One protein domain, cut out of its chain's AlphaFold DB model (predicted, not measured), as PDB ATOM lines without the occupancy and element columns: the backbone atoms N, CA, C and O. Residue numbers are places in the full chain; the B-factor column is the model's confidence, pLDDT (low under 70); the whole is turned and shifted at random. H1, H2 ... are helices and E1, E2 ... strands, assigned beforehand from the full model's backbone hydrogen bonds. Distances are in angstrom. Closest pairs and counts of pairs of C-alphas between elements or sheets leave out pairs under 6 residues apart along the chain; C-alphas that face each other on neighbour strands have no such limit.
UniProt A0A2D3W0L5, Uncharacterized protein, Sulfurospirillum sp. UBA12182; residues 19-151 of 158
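Overview. This is residues 19 to 151 of the 158 residues of an uncharacterized protein of Sulfurospirillum sp. UBA12182 (UniProt A0A2D3W0L5). A strongly twisted sheet of three antiparallel strands is crossed by the first part of the long helix H3, whose last part sticks out past the sheet as an arm, residues 140 to 149, with residues 150 and 151 beyond it. H1 packs beside H3 and is not on the sheet, while the short helix H2 packs by E1; at the far end of the E2 and E3 hairpin, residues 51 to 54 and 57 to 60 run on past E1. The printed part has 133 residues with three named strands and then three named helices, in the order E1 E2 E3 H1 H2 H3; the sheet's order is E1, E2, E3, and the class is mixed, helices and strands. The whole is only just loose, close to compact, with a radius of gyration of the C-alphas of 17.2 A, and elongated, spanning 57 by 34 by 22 A.

Along the chain. E1 is residues 35 to 40, 16.9 A long, with C-alpha 35 at (346.771, 342.832, 210.642). E2 is residues 45 to 54, 28.2 A, and E3 is residues 57 to 66, 29.6 A. H3 is residues 122 to 149, 40.9 A, with C-alpha 149 at (354.613, 319.507, 246.207). H1 is residues 81 to 89, 12.6 A, and H2 is residues 95 to 105, 15.2 A.

Arrangement. E1, E2 and E3 form a meander, each strand the antiparallel neighbour of the one before, in two hairpins. N 38 and O 47 are 2.9 A apart, within hydrogen-bond range, between E1 and E2; N 50 and O 61, at 2.8 A, are so between E2 and E3. Residues 38 to 39 of E1 also pair antiparallel with residues 118 to 119. H2 and H3 are on one face of the sheet E1, E2, E3, an arrangement of two layers, helices on one face of a sheet. H3 runs across the strands, at 63 degrees to E1 on the local plane, with a height over the sheet of 10.1 A; its closest C-alphas to E1 are those of Tyr 37 and Arg 122, 5.9 A. With residues 124 to 135 alone H3 touches H1, at a shallow tilt of 14 degrees, opposite ways; the closest C-alphas are those of Val 82 and Glu 131, 5.6 A. H1 and H2 only just touch, with 3 pairs of C-alphas within 8 A. H2 and H3 are near each other. In H1 and H2 every O i to N i+4 pair is within hydrogen-bond range, in H3 23 of 24.

Size, cuts and confidence. The two C-alphas farthest apart are those of Asn 30 and Ala 151, 59.8 A. Residues 140 to 151, of which 140 to 149 belong to H3, stand free. The printed part has no cut. The links E3 to H1 and H2 to H3 are long. The mean pLDDT of the printed part is 90.2; residues 30 to 31 and 147 to 151 are under 70.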
ATOM      1  N   LYS A  19     340.223 354.469 218.119       85.94
ATOM      2  CA  LYS A  19     340.309 355.219 216.861       85.94
ATOM      3  C   LYS A  19     341.777 355.543 216.572       85.94
ATOM      4  O   LYS A  19     342.471 356.050 217.447       85.94
ATOM      5  N   VAL A  20     342.217 355.305 215.340       85.19
ATOM      6  CA  VAL A  20     343.585 355.598 214.894       85.19
ATOM      7  C   VAL A  20     343.632 356.955 214.216       85.19
ATOM      8  O   VAL A  20     342.855 357.224 213.296       85.19
ATOM      9  N   ASP A  21     344.589 357.791 214.612       85.69
ATOM     10  CA  ASP A  21     344.995 358.921 213.785       85.69
ATOM     11  C   ASP A  21     345.897 358.419 212.653       85.69
ATOM     12  O   ASP A  21     347.042 358.023 212.868       85.69
ATOM     13  N   THR A  22     345.385 358.446 211.425       83.81
ATOM     14  CA  THR A  22     346.125 357.976 210.250       83.81
ATOM     15  C   THR A  22     347.407 358.755 209.966       83.81
ATOM     16  O   THR A  22     348.259 358.235 209.259       83.81
ATOM     17  N   ASN A  23     347.560 359.972 210.500       86.62
ATOM     18  CA  ASN A  23     348.792 360.748 210.347       86.62
ATOM     19  C   ASN A  23     349.946 360.172 211.173       86.62
ATOM     20  O   ASN A  23     351.104 360.484 210.917       86.62
ATOM     21  N   THR A  24     349.639 359.321 212.154       89.50
ATOM     22  CA  THR A  24     350.647 358.620 212.956       89.50
ATOM     23  C   THR A  24     351.160 357.352 212.277       89.50
ATOM     24  O   THR A  24     352.148 356.790 212.740       89.50
ATOM     25  N   LEU A  25     350.534 356.896 211.186       90.75
ATOM     26  CA  LEU A  25     350.952 355.698 210.462       90.75
ATOM     27  C   LEU A  25     352.097 356.018 209.497       90.75
ATOM     28  O   LEU A  25     352.013 356.940 208.692       90.75
ATOM     29  N   ALA A  26     353.137 355.191 209.526       89.56
ATOM     30  CA  ALA A  26     354.247 355.230 208.573       89.56
ATOM     31  C   ALA A  26     353.967 354.385 207.311       89.56
ATOM     32  O   ALA A  26     354.848 354.159 206.479       89.56
ATOM     33  N   ILE A  27     352.728 353.905 207.166       84.50
ATOM     34  CA  ILE A  27     352.253 353.132 206.022       84.50
ATOM     35  C   ILE A  27     351.186 353.914 205.240       84.50
ATOM     36  O   ILE A  27     350.336 354.578 205.840       84.50
ATOM     37  N   PRO A  28     351.182 353.830 203.899       77.75
ATOM     38  CA  PRO A  28     350.134 354.422 203.077       77.75
ATOM     39  C   PRO A  28     348.735 353.896 203.434       77.75
ATOM     40  O   PRO A  28     348.550 352.701 203.657       77.75
ATOM     41  N   LYS A  29     347.721 354.774 203.420       72.62
ATOM     42  CA  LYS A  29     346.327 354.429 203.779       72.62
ATOM     43  C   LYS A  29     345.736 353.294 202.936       72.62
ATOM     44  O   LYS A  29     344.960 352.490 203.436       72.62
ATOM     45  N   ASN A  30     346.106 353.228 201.660       68.12
ATOM     46  CA  ASN A  30     345.679 352.183 200.728       68.12
ATOM     47  C   ASN A  30     346.337 350.822 200.996       68.12
ATOM     48  O   ASN A  30     345.883 349.821 200.453       68.12
ATOM     49  N   LEU A  31     347.400 350.790 201.801       66.94
ATOM     50  CA  LEU A  31     348.118 349.572 202.153       66.94
ATOM     51  C   LEU A  31     347.746 349.047 203.532       66.94
ATOM     52  O   LEU A  31     348.319 348.039 203.919       66.94
ATOM     53  N   ILE A  32     346.810 349.680 204.251       73.69
ATOM     54  CA  ILE A  32     346.381 349.213 205.571       73.69
ATOM     55  C   ILE A  32     345.765 347.817 205.433       73.69
ATOM     56  O   ILE A  32     344.631 347.647 204.983       73.69
ATOM     57  N   GLN A  33     346.542 346.813 205.828       71.25
ATOM     58  CA  GLN A  33     346.089 345.437 205.972       71.25
ATOM     59  C   GLN A  33     345.217 345.287 207.222       71.25
ATOM     60  O   GLN A  33     345.193 346.156 208.095       71.25
ATOM     61  N   LYS A  34     344.512 344.156 207.332       83.69
ATOM     62  CA  LYS A  34     343.733 343.824 208.536       83.69
ATOM     63  C   LYS A  34     344.617 343.616 209.763       83.69
ATOM     64  O   LYS A  34     344.124 343.767 210.875       83.69
ATOM     65  N   GLU A  35     345.884 343.260 209.571       92.25
ATOM     66  CA  GLU A  35     346.771 342.832 210.642       92.25
ATOM     67  C   GLU A  35     348.227 343.216 210.353       92.25
ATOM     68  O   GLU A  35     348.675 343.109 209.213       92.25
ATOM     69  N   TYR A  36     348.957 343.642 211.384       95.06
ATOM     70  CA  TYR A  36     350.399 343.881 211.352       95.06
ATOM     71  C   TYR A  36     351.055 343.345 212.612       95.06
ATOM     72  O   TYR A  36     350.480 343.429 213.694       95.06
ATOM     73  N   TYR A  37     352.294 342.890 212.468       97.00
ATOM     74  CA  TYR A  37     353.150 342.510 213.578       97.00
ATOM     75  C   TYR A  37     354.342 343.448 213.626       97.00
ATOM     76  O   TYR A  37     354.901 343.794 212.582       97.00
ATOM     77  N   THR A  38     354.717 343.876 214.826       97.75
ATOM     78  CA  THR A  38     355.894 344.713 215.037       97.75
ATOM     79  C   THR A  38     356.761 344.198 216.171       97.75
ATOM     80  O   THR A  38     356.276 343.531 217.083       97.75
ATOM     81  N   TYR A  39     358.037 344.561 216.124       98.44
ATOM     82  CA  TYR A  39     359.023 344.268 217.150       98.44
ATOM     83  C   TYR A  39     359.647 345.550 217.697       98.44
ATOM     84  O   TYR A  39     360.039 346.428 216.925       98.44
ATOM     85  N   ASP A  40     359.730 345.638 219.019       97.88
ATOM     86  CA  ASP A  40     360.507 346.631 219.755       97.88
ATOM     87  C   ASP A  40     361.655 345.905 220.469       97.88
ATOM     88  O   ASP A  40     361.434 345.193 221.452       97.88
ATOM     89  N   GLY A  41     362.870 346.062 219.939       95.75
ATOM     90  CA  GLY A  41     364.065 345.398 220.465       95.75
ATOM     91  C   GLY A  41     364.559 345.964 221.792       95.75
ATOM     92  O   GLY A  41     365.231 345.260 222.533       95.75
ATOM     93  N   HIS A  42     364.191 347.201 222.142       95.50
ATOM     94  CA  HIS A  42     364.567 347.772 223.437       95.50
ATOM     95  C   HIS A  42     363.737 347.159 224.571       95.50
ATOM     96  O   HIS A  42     364.243 346.932 225.666       95.50
ATOM     97  N   GLU A  43     362.456 346.896 224.314       95.12
ATOM     98  CA  GLU A  43     361.546 346.298 225.298       95.12
ATOM     99  C   GLU A  43     361.412 344.771 225.175       95.12
ATOM    100  O   GLU A  43     360.681 344.168 225.960       95.12
ATOM    101  N   GLY A  44     362.056 344.136 224.188       96.00
ATOM    102  CA  GLY A  44     361.902 342.700 223.928       96.00
ATOM    103  C   GLY A  44     360.446 342.321 223.640       96.00
ATOM    104  O   GLY A  44     359.924 341.347 224.183       96.00
ATOM    105  N   LYS A  45     359.744 343.133 222.840       96.50
ATOM    106  CA  LYS A  45     358.280 343.096 222.732       96.50
ATOM    107  C   LYS A  45     357.801 342.890 221.303       96.50
ATOM    108  O   LYS A  45     358.168 343.638 220.401       96.50
ATOM    109  N   ILE A  46     356.876 341.950 221.125       98.06
ATOM    110  CA  ILE A  46     356.146 341.713 219.878       98.06
ATOM    111  C   ILE A  46     354.720 342.249 220.027       98.06
ATOM    112  O   ILE A  46     353.993 341.860 220.942       98.06
ATOM    113  N   SER A  47     354.303 343.140 219.129       97.69
ATOM    114  CA  SER A  47     352.945 343.695 219.123       97.69
ATOM    115  C   SER A  47     352.188 343.242 217.884       97.69
ATOM    116  O   SER A  47     352.689 343.357 216.769       97.69
ATOM    117  N   ALA A  48     350.964 342.763 218.076       96.50
ATOM    118  CA  ALA A  48     350.039 342.454 216.994       96.50
ATOM    119  C   ALA A  48     348.957 343.534 216.934       96.50
ATOM    120  O   ALA A  48     348.288 343.804 217.933       96.50
ATOM    121  N   TYR A  49     348.776 344.146 215.768       94.19
ATOM    122  CA  TYR A  49     347.826 345.222 215.508       94.19
ATOM    123  C   TYR A  49     346.768 344.765 214.517       94.19
ATOM    124  O   TYR A  49     347.098 344.341 213.419       94.19
ATOM    125  N   PHE A  50     345.499 344.931 214.872       92.75
ATOM    126  CA  PHE A  50     344.346 344.555 214.062       92.75
ATOM    127  C   PHE A  50     343.583 345.803 213.661       92.75
ATOM    128  O   PHE A  50     342.965 346.463 214.501       92.75
ATOM    129  N   PHE A  51     343.611 346.122 212.376       90.62
ATOM    130  CA  PHE A  51     342.929 347.282 211.835       90.62
ATOM    131  C   PHE A  51     341.539 346.905 211.331       90.62
ATOM    132  O   PHE A  51     341.339 345.909 210.634       90.62
ATOM    133  N   SER A  52     340.557 347.738 211.657       89.62
ATOM    134  CA  SER A  52     339.193 347.618 211.147       89.62
ATOM    135  C   SER A  52     338.661 348.984 210.740       89.62
ATOM    136  O   SER A  52     338.956 349.993 211.374       89.62
ATOM    137  N   ASN A  53     337.871 349.027 209.671       86.94
ATOM    138  CA  ASN A  53     337.165 350.237 209.271       86.94
ATOM    139  C   ASN A  53     335.715 350.139 209.754       86.94
ATOM    140  O   ASN A  53     334.985 349.235 209.345       86.94
ATOM    141  N   LYS A  54     335.309 351.054 210.637       85.38
ATOM    142  CA  LYS A  54     333.933 351.170 211.126       85.38
ATOM    143  C   LYS A  54     333.414 352.549 210.741       85.38
ATOM    144  O   LYS A  54     333.945 353.555 211.194       85.38
ATOM    145  N   GLN A  55     332.390 352.591 209.888       84.94
ATOM    146  CA  GLN A  55     331.740 353.837 209.448       84.94
ATOM    147  C   GLN A  55     332.713 354.871 208.836       84.94
ATOM    148  O   GLN A  55     332.578 356.069 209.056       84.94
ATOM    149  N   GLY A  56     333.722 354.418 208.083       82.62
ATOM    150  CA  GLY A  56     334.720 355.301 207.463       82.62
ATOM    151  C   GLY A  56     335.839 355.749 208.409       82.62
ATOM    152  O   GLY A  56     336.733 356.482 207.989       82.62
ATOM    153  N   VAL A  57     335.823 355.297 209.665       86.25
ATOM    154  CA  VAL A  57     336.857 355.572 210.663       86.25
ATOM    155  C   VAL A  57     337.725 354.333 210.852       86.25
ATOM    156  O   VAL A  57     337.225 353.219 211.017       86.25
ATOM    157  N   LEU A  58     339.044 354.528 210.836       87.69
ATOM    158  CA  LEU A  58     339.999 353.463 211.112       87.69
ATOM    159  C   LEU A  58     340.125 353.243 212.623       87.69
ATOM    160  O   LEU A  58     340.416 354.171 213.377       87.69
ATOM    161  N   HIS A  59     339.934 352.001 213.046       89.62
ATOM    162  CA  HIS A  59     340.142 351.540 214.409       89.62
ATOM    163  C   HIS A  59     341.277 350.524 214.453       89.62
ATOM    164  O   HIS A  59     341.435 349.740 213.518       89.62
ATOM    165  N   VAL A  60     342.010 350.497 215.564       90.38
ATOM    166  CA  VAL A  60     343.005 349.471 215.867       90.38
ATOM    167  C   VAL A  60     342.711 348.842 217.219       90.38
ATOM    168  O   VAL A  60     342.426 349.534 218.197       90.38
ATOM    169  N   SER A  61     342.788 347.524 217.279       91.88
ATOM    170  CA  SER A  61     342.987 346.790 218.526       91.88
ATOM    171  C   SER A  61     344.366 346.156 218.495       91.88
ATOM    172  O   SER A  61     344.874 345.847 217.419       91.88
ATOM    173  N   SER A  62     344.975 345.943 219.652       92.94
ATOM    174  CA  SER A  62     346.293 345.323 219.717       92.94
ATOM    175  C   SER A  62     346.429 344.411 220.916       92.94
ATOM    176  O   SER A  62     345.760 344.613 221.929       92.94
ATOM    177  N   TYR A  63     347.340 343.454 220.813       94.75
ATOM    178  CA  TYR A  63     347.862 342.737 221.968       94.75
ATOM    179  C   TYR A  63     349.385 342.693 221.902       94.75
ATOM    180  O   TYR A  63     349.990 342.888 220.847       94.75
ATOM    181  N   ILE A  64     349.986 342.462 223.061       96.12
ATOM    182  CA  ILE A  64     351.426 342.489 223.271       96.12
ATOM    183  C   ILE A  64     351.861 341.125 223.799       96.12
ATOM    184  O   ILE A  64     351.196 340.554 224.660       96.12
ATOM    185  N   THR A  65     352.979 340.621 223.287       97.31
ATOM    186  CA  THR A  65     353.696 339.460 223.820       97.31
ATOM    187  C   THR A  65     355.136 339.874 224.082       97.31
ATOM    188  O   THR A  65     355.807 340.366 223.178       97.31
ATOM    189  N   TYR A  66     355.603 339.703 225.315       96.69
ATOM    190  CA  TYR A  66     357.004 339.920 225.668       96.69
ATOM    191  C   TYR A  66     357.796 338.635 225.447       96.69
ATOM    192  O   TYR A  66     357.267 337.539 225.655       96.69
ATOM    193  N   ILE A  67     359.048 338.781 225.027       95.62
ATOM    194  CA  ILE A  67     360.000 337.678 224.981       95.62
ATOM    195  C   ILE A  67     360.229 337.203 226.425       95.62
ATOM    196  O   ILE A  67     360.501 338.030 227.299       95.62
ATOM    197  N   PRO A  68     360.036 335.906 226.715       93.12
ATOM    198  CA  PRO A  68     360.189 335.394 228.066       93.12
ATOM    199  C   PRO A  68     361.665 335.309 228.453       93.12
ATOM    200  O   PRO A  68     362.526 335.052 227.615       93.12
ATOM    201  N   PHE A  69     361.945 335.470 229.745       88.06
ATOM    202  CA  PHE A  69     363.260 335.162 230.296       88.06
ATOM    203  C   PHE A  69     363.456 333.644 230.348       88.06
ATOM    204  O   PHE A  69     362.612 332.934 230.894       88.06
ATOM    205  N   ASP A  70     364.576 333.151 229.819       87.38
ATOM    206  CA  ASP A  70     364.920 331.728 229.862       87.38
ATOM    207  C   ASP A  70     365.682 331.383 231.147       87.38
ATOM    208  O   ASP A  70     366.899 331.260 231.156       87.38
ATOM    209  N   ILE A  71     364.965 331.298 232.268       81.50
ATOM    210  CA  ILE A  71     365.583 331.060 233.587       81.50
ATOM    211  C   ILE A  71     366.157 329.637 233.701       81.50
ATOM    212  O   ILE A  71     367.156 329.431 234.387       81.50
ATOM    213  N   ASP A  72     365.535 328.669 233.024       83.56
ATOM    214  CA  ASP A  72     365.852 327.241 233.144       83.56
ATOM    215  C   ASP A  72     366.626 326.678 231.933       83.56
ATOM    216  O   ASP A  72     366.723 325.459 231.787       83.56
ATOM    217  N   ASP A  73     367.109 327.533 231.024       85.81
ATOM    218  CA  ASP A  73     367.749 327.145 229.751       85.81
ATOM    219  C   ASP A  73     366.885 326.187 228.893       85.81
ATOM    220  O   ASP A  73     367.364 325.300 228.176       85.81
ATOM    221  N   THR A  74     365.560 326.329 228.985       90.19
ATOM    222  CA  THR A  74     364.590 325.453 228.309       90.19
ATOM    223  C   THR A  74     364.003 326.079 227.056       90.19
ATOM    224  O   THR A  74     363.609 325.334 226.146       90.19
ATOM    225  N   LEU A  75     363.942 327.413 226.991       92.38
ATOM    226  CA  LEU A  75     363.312 328.168 225.909       92.38
ATOM    227  C   LEU A  75     363.980 327.885 224.563       92.38
ATOM    228  O   LEU A  75     363.278 327.751 223.563       92.38
ATOM    229  N   TYR A  76     365.308 327.744 224.553       94.56
ATOM    230  CA  TYR A  76     366.104 327.505 223.343       94.56
ATOM    231  C   TYR A  76     366.620 326.071 223.204       94.56
ATOM    232  O   TYR A  76     367.430 325.778 222.324       94.56
ATOM    233  N   SER A  77     366.144 325.145 224.041       93.62
ATOM    234  CA  SER A  77     366.553 323.742 223.942       93.62
ATOM    235  C   SER A  77     366.216 323.158 222.552       93.62
ATOM    236  O   SER A  77     365.194 323.545 221.972       93.62
ATOM    237  N   PRO A  78     367.005 322.200 222.014       90.50
ATOM    238  CA  PRO A  78     366.899 321.728 220.621       90.50
ATOM    239  C   PRO A  78     365.530 321.192 220.172       90.50
ATOM    240  O   PRO A  78     365.283 321.043 218.979       90.50
ATOM    241  N   PHE A  79     364.639 320.878 221.116       90.31
ATOM    242  CA  PHE A  79     363.297 320.354 220.843       90.31
ATOM    243  C   PHE A  79     362.179 321.216 221.434       90.31
ATOM    244  O   PHE A  79     361.015 320.811 221.428       90.31
ATOM    245  N   SER A  80     362.506 322.394 221.963       93.56
ATOM    246  CA  SER A  80     361.494 323.362 222.371       93.56
ATOM    247  C   SER A  80     360.714 323.854 221.150       93.56
ATOM    248  O   SER A  80     361.268 324.051 220.067       93.56
ATOM    249  N   SER A  81     359.411 324.098 221.315       93.50
ATOM    250  CA  SER A  81     358.585 324.639 220.228       93.50
ATOM    251  C   SER A  81     359.090 325.994 219.728       93.50
ATOM    252  O   SER A  81     358.948 326.305 218.545       93.50
ATOM    253  N   VAL A  82     359.704 326.783 220.617       95.38
ATOM    254  CA  VAL A  82     360.320 328.066 220.273       95.38
ATOM    255  C   VAL A  82     361.531 327.837 219.377       95.38
ATOM    256  O   VAL A  82     361.515 328.342 218.257       95.38
ATOM    257  N   LYS A  83     362.513 327.008 219.771       95.81
ATOM    258  CA  LYS A  83     363.677 326.713 218.914       95.81
ATOM    259  C   LYS A  83     363.272 326.128 217.561       95.81
ATOM    260  O   LYS A  83     363.730 326.606 216.532       95.81
ATOM    261  N   LEU A  84     362.327 325.187 217.541       95.81
ATOM    262  CA  LEU A  84     361.812 324.616 216.290       95.81
ATOM    263  C   LEU A  84     361.141 325.661 215.384       95.81
ATOM    264  O   LEU A  84     361.177 325.539 214.159       95.81
ATOM    265  N   THR A  85     360.512 326.683 215.968       96.81
ATOM    266  CA  THR A  85     359.967 327.817 215.211       96.81
ATOM    267  C   THR A  85     361.086 328.709 214.683       96.81
ATOM    268  O   THR A  85     361.056 329.068 213.507       96.81
ATOM    269  N   LEU A  86     362.097 329.019 215.500       96.56
ATOM    270  CA  LEU A  86     363.257 329.800 215.064       96.56
ATOM    271  C   LEU A  86     363.961 329.132 213.882       96.56
ATOM    272  O   LEU A  86     364.153 329.792 212.864       96.56
ATOM    273  N   ASP A  87     364.219 327.826 213.963       95.31
ATOM    274  CA  ASP A  87     364.903 327.048 212.921       95.31
ATOM    275  C   ASP A  87     364.092 326.944 211.614       95.31
ATOM    276  O   ASP A  87     364.650 326.746 210.533       95.31
ATOM    277  N   ARG A  88     362.759 327.081 211.684       95.75
ATOM    278  CA  ARG A  88     361.886 327.091 210.497       95.75
ATOM    279  C   ARG A  88     361.990 328.402 209.716       95.75
ATOM    280  O   ARG A  88     361.908 328.380 208.488       95.75
ATOM    281  N   TYR A  89     362.107 329.530 210.414       94.88
ATOM    282  CA  TYR A  89     361.986 330.870 209.823       94.88
ATOM    283  C   TYR A  89     363.315 331.634 209.723       94.88
ATOM    284  O   TYR A  89     363.424 332.597 208.956       94.88
ATOM    285  N   SER A  90     364.330 331.217 210.475       93.50
ATOM    286  CA  SER A  90     365.621 331.892 210.606       93.50
ATOM    287  C   SER A  90     366.740 330.889 210.899       93.50
ATOM    288  O   SER A  90     366.493 329.703 211.105       93.50
ATOM    289  N   LYS A  91     367.985 331.367 210.912       91.38
ATOM    290  CA  LYS A  91     369.129 330.613 211.454       91.38
ATOM    291  C   LYS A  91     369.591 331.162 212.804       91.38
ATOM    292  O   LYS A  91     370.677 330.813 213.248       91.38
ATOM    293  N   ALA A  92     368.788 332.039 213.393       94.38
ATOM    294  CA  ALA A  92     369.100 332.711 214.632       94.38
ATOM    295  C   ALA A  92     369.009 331.747 215.818       94.38
ATOM    296  O   ALA A  92     368.191 330.816 215.838       94.38
ATOM    297  N   ASP A  93     369.834 332.005 216.823       93.06
ATOM    298  CA  ASP A  93     369.834 331.212 218.048       93.06
ATOM    299  C   ASP A  93     368.857 331.760 219.088       93.06
ATOM    300  O   ASP A  93     368.346 330.991 219.906       93.06
ATOM    301  N   THR A  94     368.524 333.051 219.009       95.62
ATOM    302  CA  THR A  94     367.591 333.718 219.926       95.62
ATOM    303  C   THR A  94     366.371 334.296 219.214       95.62
ATOM    304  O   THR A  94     366.325 334.436 217.988       95.62
ATOM    305  N   ILE A  95     365.343 334.638 220.000       97.25
ATOM    306  CA  ILE A  95     364.138 335.282 219.468       97.25
ATOM    307  C   ILE A  95     364.486 336.682 218.968       97.25
ATOM    308  O   ILE A  95     364.056 337.080 217.891       97.25
ATOM    309  N   GLU A  96     365.272 337.418 219.742       97.12
ATOM    310  CA  GLU A  96     365.719 338.773 219.458       97.12
ATOM    311  C   GLU A  96     366.436 338.839 218.114       97.12
ATOM    312  O   GLU A  96     366.026 339.605 217.245       97.12
ATOM    313  N   GLU A  97     367.426 337.972 217.898       97.00
ATOM    314  CA  GLU A  97     368.178 337.913 216.644       97.00
ATOM    315  C   GLU A  97     367.257 337.582 215.456       97.00
ATOM    316  O   GLU A  97     367.285 338.265 214.430       97.00
ATOM    317  N   ALA A  98     366.355 336.606 215.605       97.56
ATOM    318  CA  ALA A  98     365.398 336.255 214.554       97.56
ATOM    319  C   ALA A  98     364.441 337.413 214.214       97.56
ATOM    320  O   ALA A  98     364.087 337.637 213.048       97.56
ATOM    321  N   MET A  99     364.005 338.164 215.226       97.75
ATOM    322  CA  MET A  99     363.142 339.329 215.042       97.75
ATOM    323  C   MET A  99     363.911 340.485 214.400       97.75
ATOM    324  O   MET A  99     363.374 341.129 213.498       97.75
ATOM    325  N   GLU A 100     365.169 340.714 214.772       97.50
ATOM    326  CA  GLU A 100     366.047 341.692 214.125       97.50
ATOM    327  C   GLU A 100     366.291 341.359 212.649       97.50
ATOM    328  O   GLU A 100     366.151 342.239 211.792       97.50
ATOM    329  N   GLU A 101     366.553 340.093 212.308       97.06
ATOM    330  CA  GLU A 101     366.624 339.644 210.913       97.06
ATOM    331  C   GLU A 101     365.318 339.942 210.159       97.06
ATOM    332  O   GLU A 101     365.331 340.400 209.012       97.06
ATOM    333  N   SER A 102     364.170 339.691 210.793       97.00
ATOM    334  CA  SER A 102     362.848 339.949 210.211       97.00
ATOM    335  C   SER A 102     362.595 341.444 209.979       97.00
ATOM    336  O   SER A 102     362.072 341.840 208.929       97.00
ATOM    337  N   VAL A 103     363.032 342.293 210.913       97.12
ATOM    338  CA  VAL A 103     363.008 343.755 210.786       97.12
ATOM    339  C   VAL A 103     363.883 344.211 209.613       97.12
ATOM    340  O   VAL A 103     363.458 345.051 208.814       97.12
ATOM    341  N   GLN A 104     365.082 343.641 209.459       96.12
ATOM    342  CA  GLN A 104     365.971 343.941 208.332       96.12
ATOM    343  C   GLN A 104     365.355 343.513 206.991       96.12
ATOM    344  O   GLN A 104     365.345 344.306 206.047       96.12
ATOM    345  N   LYS A 105     364.758 342.314 206.913       94.69
ATOM    346  CA  LYS A 105     364.028 341.823 205.724       94.69
ATOM    347  C   LYS A 105     362.863 342.741 205.332       94.69
ATOM    348  O   LYS A 105     362.566 342.886 204.150       94.69
ATOM    349  N   ASN A 106     362.247 343.410 206.307       92.19
ATOM    350  CA  ASN A 106     361.184 344.399 206.100       92.19
ATOM    351  C   ASN A 106     361.696 345.842 205.937       92.19
ATOM    352  O   ASN A 106     360.914 346.793 206.042       92.19
ATOM    353  N   ALA A 107     362.992 346.023 205.660       93.38
ATOM    354  CA  ALA A 107     363.636 347.319 205.450       93.38
ATOM    355  C   ALA A 107     363.425 348.308 206.611       93.38
ATOM    356  O   ALA A 107     363.286 349.510 206.384       93.38
ATOM    357  N   GLN A 108     363.358 347.801 207.849       92.88
ATOM    358  CA  GLN A 108     363.217 348.610 209.066       92.88
ATOM    359  C   GLN A 108     362.025 349.577 209.014       92.88
ATOM    360  O   GLN A 108     362.055 350.694 209.538       92.88
ATOM    361  N   ARG A 109     360.942 349.167 208.350       93.44
ATOM    362  CA  ARG A 109     359.748 349.997 208.224       93.44
ATOM    363  C   ARG A 109     359.002 350.043 209.548       93.44
ATOM    364  O   ARG A 109     358.612 349.010 210.077       93.44
ATOM    365  N   LYS A 110     358.737 351.242 210.056       94.81
ATOM    366  CA  LYS A 110     357.842 351.432 211.204       94.81
ATOM    367  C   LYS A 110     356.385 351.237 210.794       94.81
ATOM    368  O   LYS A 110     356.015 351.503 209.650       94.81
ATOM    369  N   LEU A 111     355.548 350.822 211.743       94.44
ATOM    370  CA  LEU A 111     354.091 350.881 211.583       94.44
ATOM    371  C   LEU A 111     353.559 352.259 211.990       94.44
ATOM    372  O   LEU A 111     352.830 352.895 211.228       94.44
ATOM    373  N   PHE A 112     353.980 352.738 213.163       93.88
ATOM    374  CA  PHE A 112     353.646 354.056 213.696       93.88
ATOM    375  C   PHE A 112     354.897 354.939 213.778       93.88
ATOM    376  O   PHE A 112     355.939 354.515 214.274       93.88
ATOM    377  N   LEU A 113     354.796 356.188 213.322       93.12
ATOM    378  CA  LEU A 113     355.891 357.166 213.311       93.12
ATOM    379  C   LEU A 113     356.378 357.521 214.721       93.12
ATOM    380  O   LEU A 113     357.560 357.793 214.920       93.12
ATOM    381  N   ASN A 114     355.471 357.507 215.696       92.56
ATOM    382  CA  ASN A 114     355.720 357.901 217.082       92.56
ATOM    383  C   ASN A 114     356.113 356.737 218.004       92.56
ATOM    384  O   ASN A 114     356.180 356.930 219.215       92.56
ATOM    385  N   LYS A 115     356.349 355.540 217.459       93.31
ATOM    386  CA  LYS A 115     356.770 354.368 218.230       93.31
ATOM    387  C   LYS A 115     358.126 353.853 217.755       93.31
ATOM    388  O   LYS A 115     358.542 354.075 216.612       93.31
ATOM    389  N   SER A 116     358.821 353.158 218.647       94.25
ATOM    390  CA  SER A 116     360.116 352.516 218.386       94.25
ATOM    391  C   SER A 116     359.954 351.044 218.005       94.25
ATOM    392  O   SER A 116     360.766 350.208 218.371       94.25
ATOM    393  N   GLU A 117     358.905 350.733 217.246       95.94
ATOM    394  CA  GLU A 117     358.587 349.377 216.811       95.94
ATOM    395  C   GLU A 117     358.597 349.278 215.280       95.94
ATOM    396  O   GLU A 117     358.148 350.186 214.567       95.94
ATOM    397  N   TYR A 118     359.099 348.157 214.775       97.56
ATOM    398  CA  TYR A 118     359.320 347.921 213.351       97.56
ATOM    399  C   TYR A 118     358.501 346.737 212.867       97.56
ATOM    400  O   TYR A 118     358.364 345.755 213.585       97.56
ATOM    401  N   ILE A 119     357.954 346.831 211.658       96.75
ATOM    402  CA  ILE A 119     357.170 345.772 211.027       96.75
ATOM    403  C   ILE A 119     358.056 344.544 210.818       96.75
ATOM    404  O   ILE A 119     359.178 344.657 210.325       96.75
ATOM    405  N   VAL A 120     357.512 343.382 211.162       97.38
ATOM    406  CA  VAL A 120     358.136 342.068 210.972       97.38
ATOM    407  C   VAL A 120     357.259 341.168 210.108       97.38
ATOM    408  O   VAL A 120     356.090 341.469 209.853       97.38
ATOM    409  N   ASP A 121     357.838 340.059 209.652       96.06
ATOM    410  CA  ASP A 121     357.112 339.013 208.940       96.06
ATOM    411  C   ASP A 121     355.932 338.481 209.764       96.06
ATOM    412  O   ASP A 121     356.058 338.156 210.947       96.06
ATOM    413  N   ARG A 122     354.771 338.415 209.110       95.00
ATOM    414  CA  ARG A 122     353.498 338.075 209.741       95.00
ATOM    415  C   ARG A 122     353.474 336.633 210.234       95.00
ATOM    416  O   ARG A 122     353.068 336.392 211.368       95.00
ATOM    417  N   ASP A 123     353.829 335.694 209.366       95.88
ATOM    418  CA  ASP A 123     353.643 334.273 209.646       95.88
ATOM    419  C   ASP A 123     354.653 333.816 210.698       95.88
ATOM    420  O   ASP A 123     354.280 333.106 211.633       95.88
ATOM    421  N   PHE A 124     355.887 334.321 210.613       97.19
ATOM    422  CA  PHE A 124     356.890 334.130 211.650       97.19
ATOM    423  C   PHE A 124     356.425 334.669 213.009       97.19
ATOM    424  O   PHE A 124     356.410 333.926 213.990       97.19
ATOM    425  N   ALA A 125     356.012 335.940 213.080       97.56
ATOM    426  CA  ALA A 125     355.618 336.556 214.345       97.56
ATOM    427  C   ALA A 125     354.393 335.874 214.970       97.56
ATOM    428  O   ALA A 125     354.353 335.680 216.184       97.56
ATOM    429  N   PHE A 126     353.410 335.478 214.157       96.75
ATOM    430  CA  PHE A 126     352.226 334.761 214.625       96.75
ATOM    431  C   PHE A 126     352.574 333.401 215.246       96.75
ATOM    432  O   PHE A 126     352.142 333.109 216.364       96.75
ATOM    433  N   ASP A 127     353.360 332.577 214.543       97.75
ATOM    434  CA  ASP A 127     353.776 331.267 215.051       97.75
ATOM    435  C   ASP A 127     354.625 331.417 216.320       97.75
ATOM    436  O   ASP A 127     354.382 330.734 217.315       97.75
ATOM    437  N   LEU A 128     355.552 332.373 216.332       97.88
ATOM    438  CA  LEU A 128     356.412 332.638 217.478       97.88
ATOM    439  C   LEU A 128     355.621 333.088 218.715       97.88
ATOM    440  O   LEU A 128     355.833 332.555 219.804       97.88
ATOM    441  N   ILE A 129     354.671 334.017 218.560       97.69
ATOM    442  CA  ILE A 129     353.772 334.439 219.646       97.69
ATOM    443  C   ILE A 129     353.034 333.235 220.230       97.69
ATOM    444  O   ILE A 129     352.940 333.103 221.453       97.69
ATOM    445  N   ARG A 130     352.507 332.353 219.372       97.06
ATOM    446  CA  ARG A 130     351.799 331.151 219.818       97.06
ATOM    447  C   ARG A 130     352.709 330.267 220.670       97.06
ATOM    448  O   ARG A 130     352.289 329.829 221.741       97.06
ATOM    449  N   GLU A 131     353.941 330.027 220.228       96.94
ATOM    450  CA  GLU A 131     354.867 329.167 220.968       96.94
ATOM    451  C   GLU A 131     355.380 329.805 222.265       96.94
ATOM    452  O   GLU A 131     355.462 329.106 223.275       96.94
ATOM    453  N   ILE A 132     355.603 331.124 222.303       96.31
ATOM    454  CA  ILE A 132     355.902 331.855 223.549       96.31
ATOM    455  C   ILE A 132     354.752 331.700 224.553       96.31
ATOM    456  O   ILE A 132     354.967 331.394 225.725       96.31
ATOM    457  N   GLN A 133     353.506 331.871 224.109       94.81
ATOM    458  CA  GLN A 133     352.345 331.713 224.989       94.81
ATOM    459  C   GLN A 133     352.208 330.281 225.514       94.81
ATOM    460  O   GLN A 133     351.810 330.084 226.663       94.81
ATOM    461  N   ASN A 134     352.523 329.278 224.693       93.56
ATOM    462  CA  ASN A 134     352.536 327.881 225.120       93.56
ATOM    463  C   ASN A 134     353.643 327.614 226.145       93.56
ATOM    464  O   ASN A 134     353.390 326.934 227.141       93.56
ATOM    465  N   TYR A 135     354.834 328.178 225.927       92.94
ATOM    466  CA  TYR A 135     355.956 328.102 226.858       92.94
ATOM    467  C   TYR A 135     355.594 328.700 228.223       92.94
ATOM    468  O   TYR A 135     355.673 328.002 229.230       92.94
ATOM    469  N   ASN A 136     355.074 329.930 228.253       91.94
ATOM    470  CA  ASN A 136     354.680 330.596 229.499       91.94
ATOM    471  C   ASN A 136     353.602 329.809 230.253       91.94
ATOM    472  O   ASN A 136     353.713 329.590 231.455       91.94
ATOM    473  N   LYS A 137     352.589 329.292 229.545       91.56
ATOM    474  CA  LYS A 137     351.551 328.444 230.158       91.56
ATOM    475  C   LYS A 137     352.108 327.152 230.746       91.56
ATOM    476  O   LYS A 137     351.517 326.623 231.687       91.56
ATOM    477  N   LYS A 138     353.168 326.593 230.155       90.06
ATOM    478  CA  LYS A 138     353.843 325.409 230.688       90.06
ATOM    479  C   LYS A 138     354.610 325.771 231.958       90.06
ATOM    480  O   LYS A 138     354.378 325.122 232.971       90.06
ATOM    481  N   GLN A 139     355.402 326.842 231.928       87.75
ATOM    482  CA  GLN A 139     356.137 327.323 233.101       87.75
ATOM    483  C   GLN A 139     355.201 327.627 234.278       87.75
ATOM    484  O   GLN A 139     355.351 327.062 235.353       87.75
ATOM    485  N   GLU A 140     354.107 328.357 234.040       88.00
ATOM    486  CA  GLU A 140     353.088 328.624 235.066       88.00
ATOM    487  C   GLU A 140     352.449 327.353 235.658       88.00
ATOM    488  O   GLU A 140     351.900 327.378 236.759       88.00
ATOM    489  N   ARG A 141     352.387 326.246 234.909       86.38
ATOM    490  CA  ARG A 141     351.880 324.965 235.431       86.38
ATOM    491  C   ARG A 141     352.940 324.263 236.265       86.38
ATOM    492  O   ARG A 141     352.605 323.745 237.326       86.38
ATOM    493  N   ASP A 142     354.175 324.249 235.788       85.62
ATOM    494  CA  ASP A 142     355.288 323.590 236.460       85.62
ATOM    495  C   ASP A 142     355.612 324.287 237.793       85.62
ATOM    496  O   ASP A 142     355.802 323.604 238.798       85.62
ATOM    497  N   ASP A 143     355.541 325.620 237.845       82.25
ATOM    498  CA  ASP A 143     355.713 326.405 239.076       82.25
ATOM    499  C   ASP A 143     354.620 326.107 240.108       82.25
ATOM    500  O   ASP A 143     354.918 325.780 241.257       82.25
ATOM    501  N   ARG A 144     353.346 326.091 239.690       82.06
ATOM    502  CA  ARG A 144     352.231 325.718 240.582       82.06
ATOM    503  C   ARG A 144     352.370 324.302 241.137       82.06
ATOM    504  O   ARG A 144     352.092 324.068 242.307       82.06
ATOM    505  N   ASN A 145     352.812 323.358 240.309       78.25
ATOM    506  CA  ASN A 145     353.000 321.974 240.739       78.25
ATOM    507  C   ASN A 145     354.160 321.834 241.741       78.25
ATOM    508  O   ASN A 145     354.091 320.993 242.641       78.25
ATOM    509  N   LYS A 146     355.225 322.635 241.603       73.94
ATOM    510  CA  LYS A 146     356.334 322.672 242.570       73.94
ATOM    511  C   LYS A 146     355.868 323.216 243.924       73.94
ATOM    512  O   LYS A 146     356.203 322.617 244.946       73.94
ATOM    513  N   ASP A 147     355.047 324.265 243.928       67.06
ATOM    514  CA  ASP A 147     354.495 324.850 245.155       67.06
ATOM    515  C   ASP A 147     353.557 323.876 245.895       67.06
ATOM    516  O   ASP A 147     353.673 323.705 247.111       67.06
ATOM    517  N   ASP A 148     352.703 323.145 245.169       58.00
ATOM    518  CA  ASP A 148     351.809 322.132 245.755       58.00
ATOM    519  C   ASP A 148     352.574 320.909 246.304       58.00
ATOM    520  O   ASP A 148     352.153 320.276 247.277       58.00
ATOM    521  N   SER A 149     353.741 320.594 245.735       56.19
ATOM    522  CA  SER A 149     354.613 319.507 246.207       56.19
ATOM    523  C   SER A 149     355.412 319.878 247.469       56.19
ATOM    524  O   SER A 149     355.930 318.993 248.152       56.19
ATOM    525  N   GLY A 150     355.507 321.171 247.801       48.72
ATOM    526  CA  GLY A 150     356.245 321.699 248.955       48.72
ATOM    527  C   GLY A 150     355.468 321.723 250.280       48.72
ATOM    528  O   GLY A 150     356.071 321.938 251.329       48.72
ATOM    529  N   ALA A 151     354.155 321.464 250.269       45.88
ATOM    530  CA  ALA A 151     353.292 321.519 251.461       45.88
ATOM    531  C   ALA A 151     352.960 320.141 252.085       45.88
ATOM    532  O   ALA A 151     352.134 320.052 252.994       45.88
TER     533      ALA A 151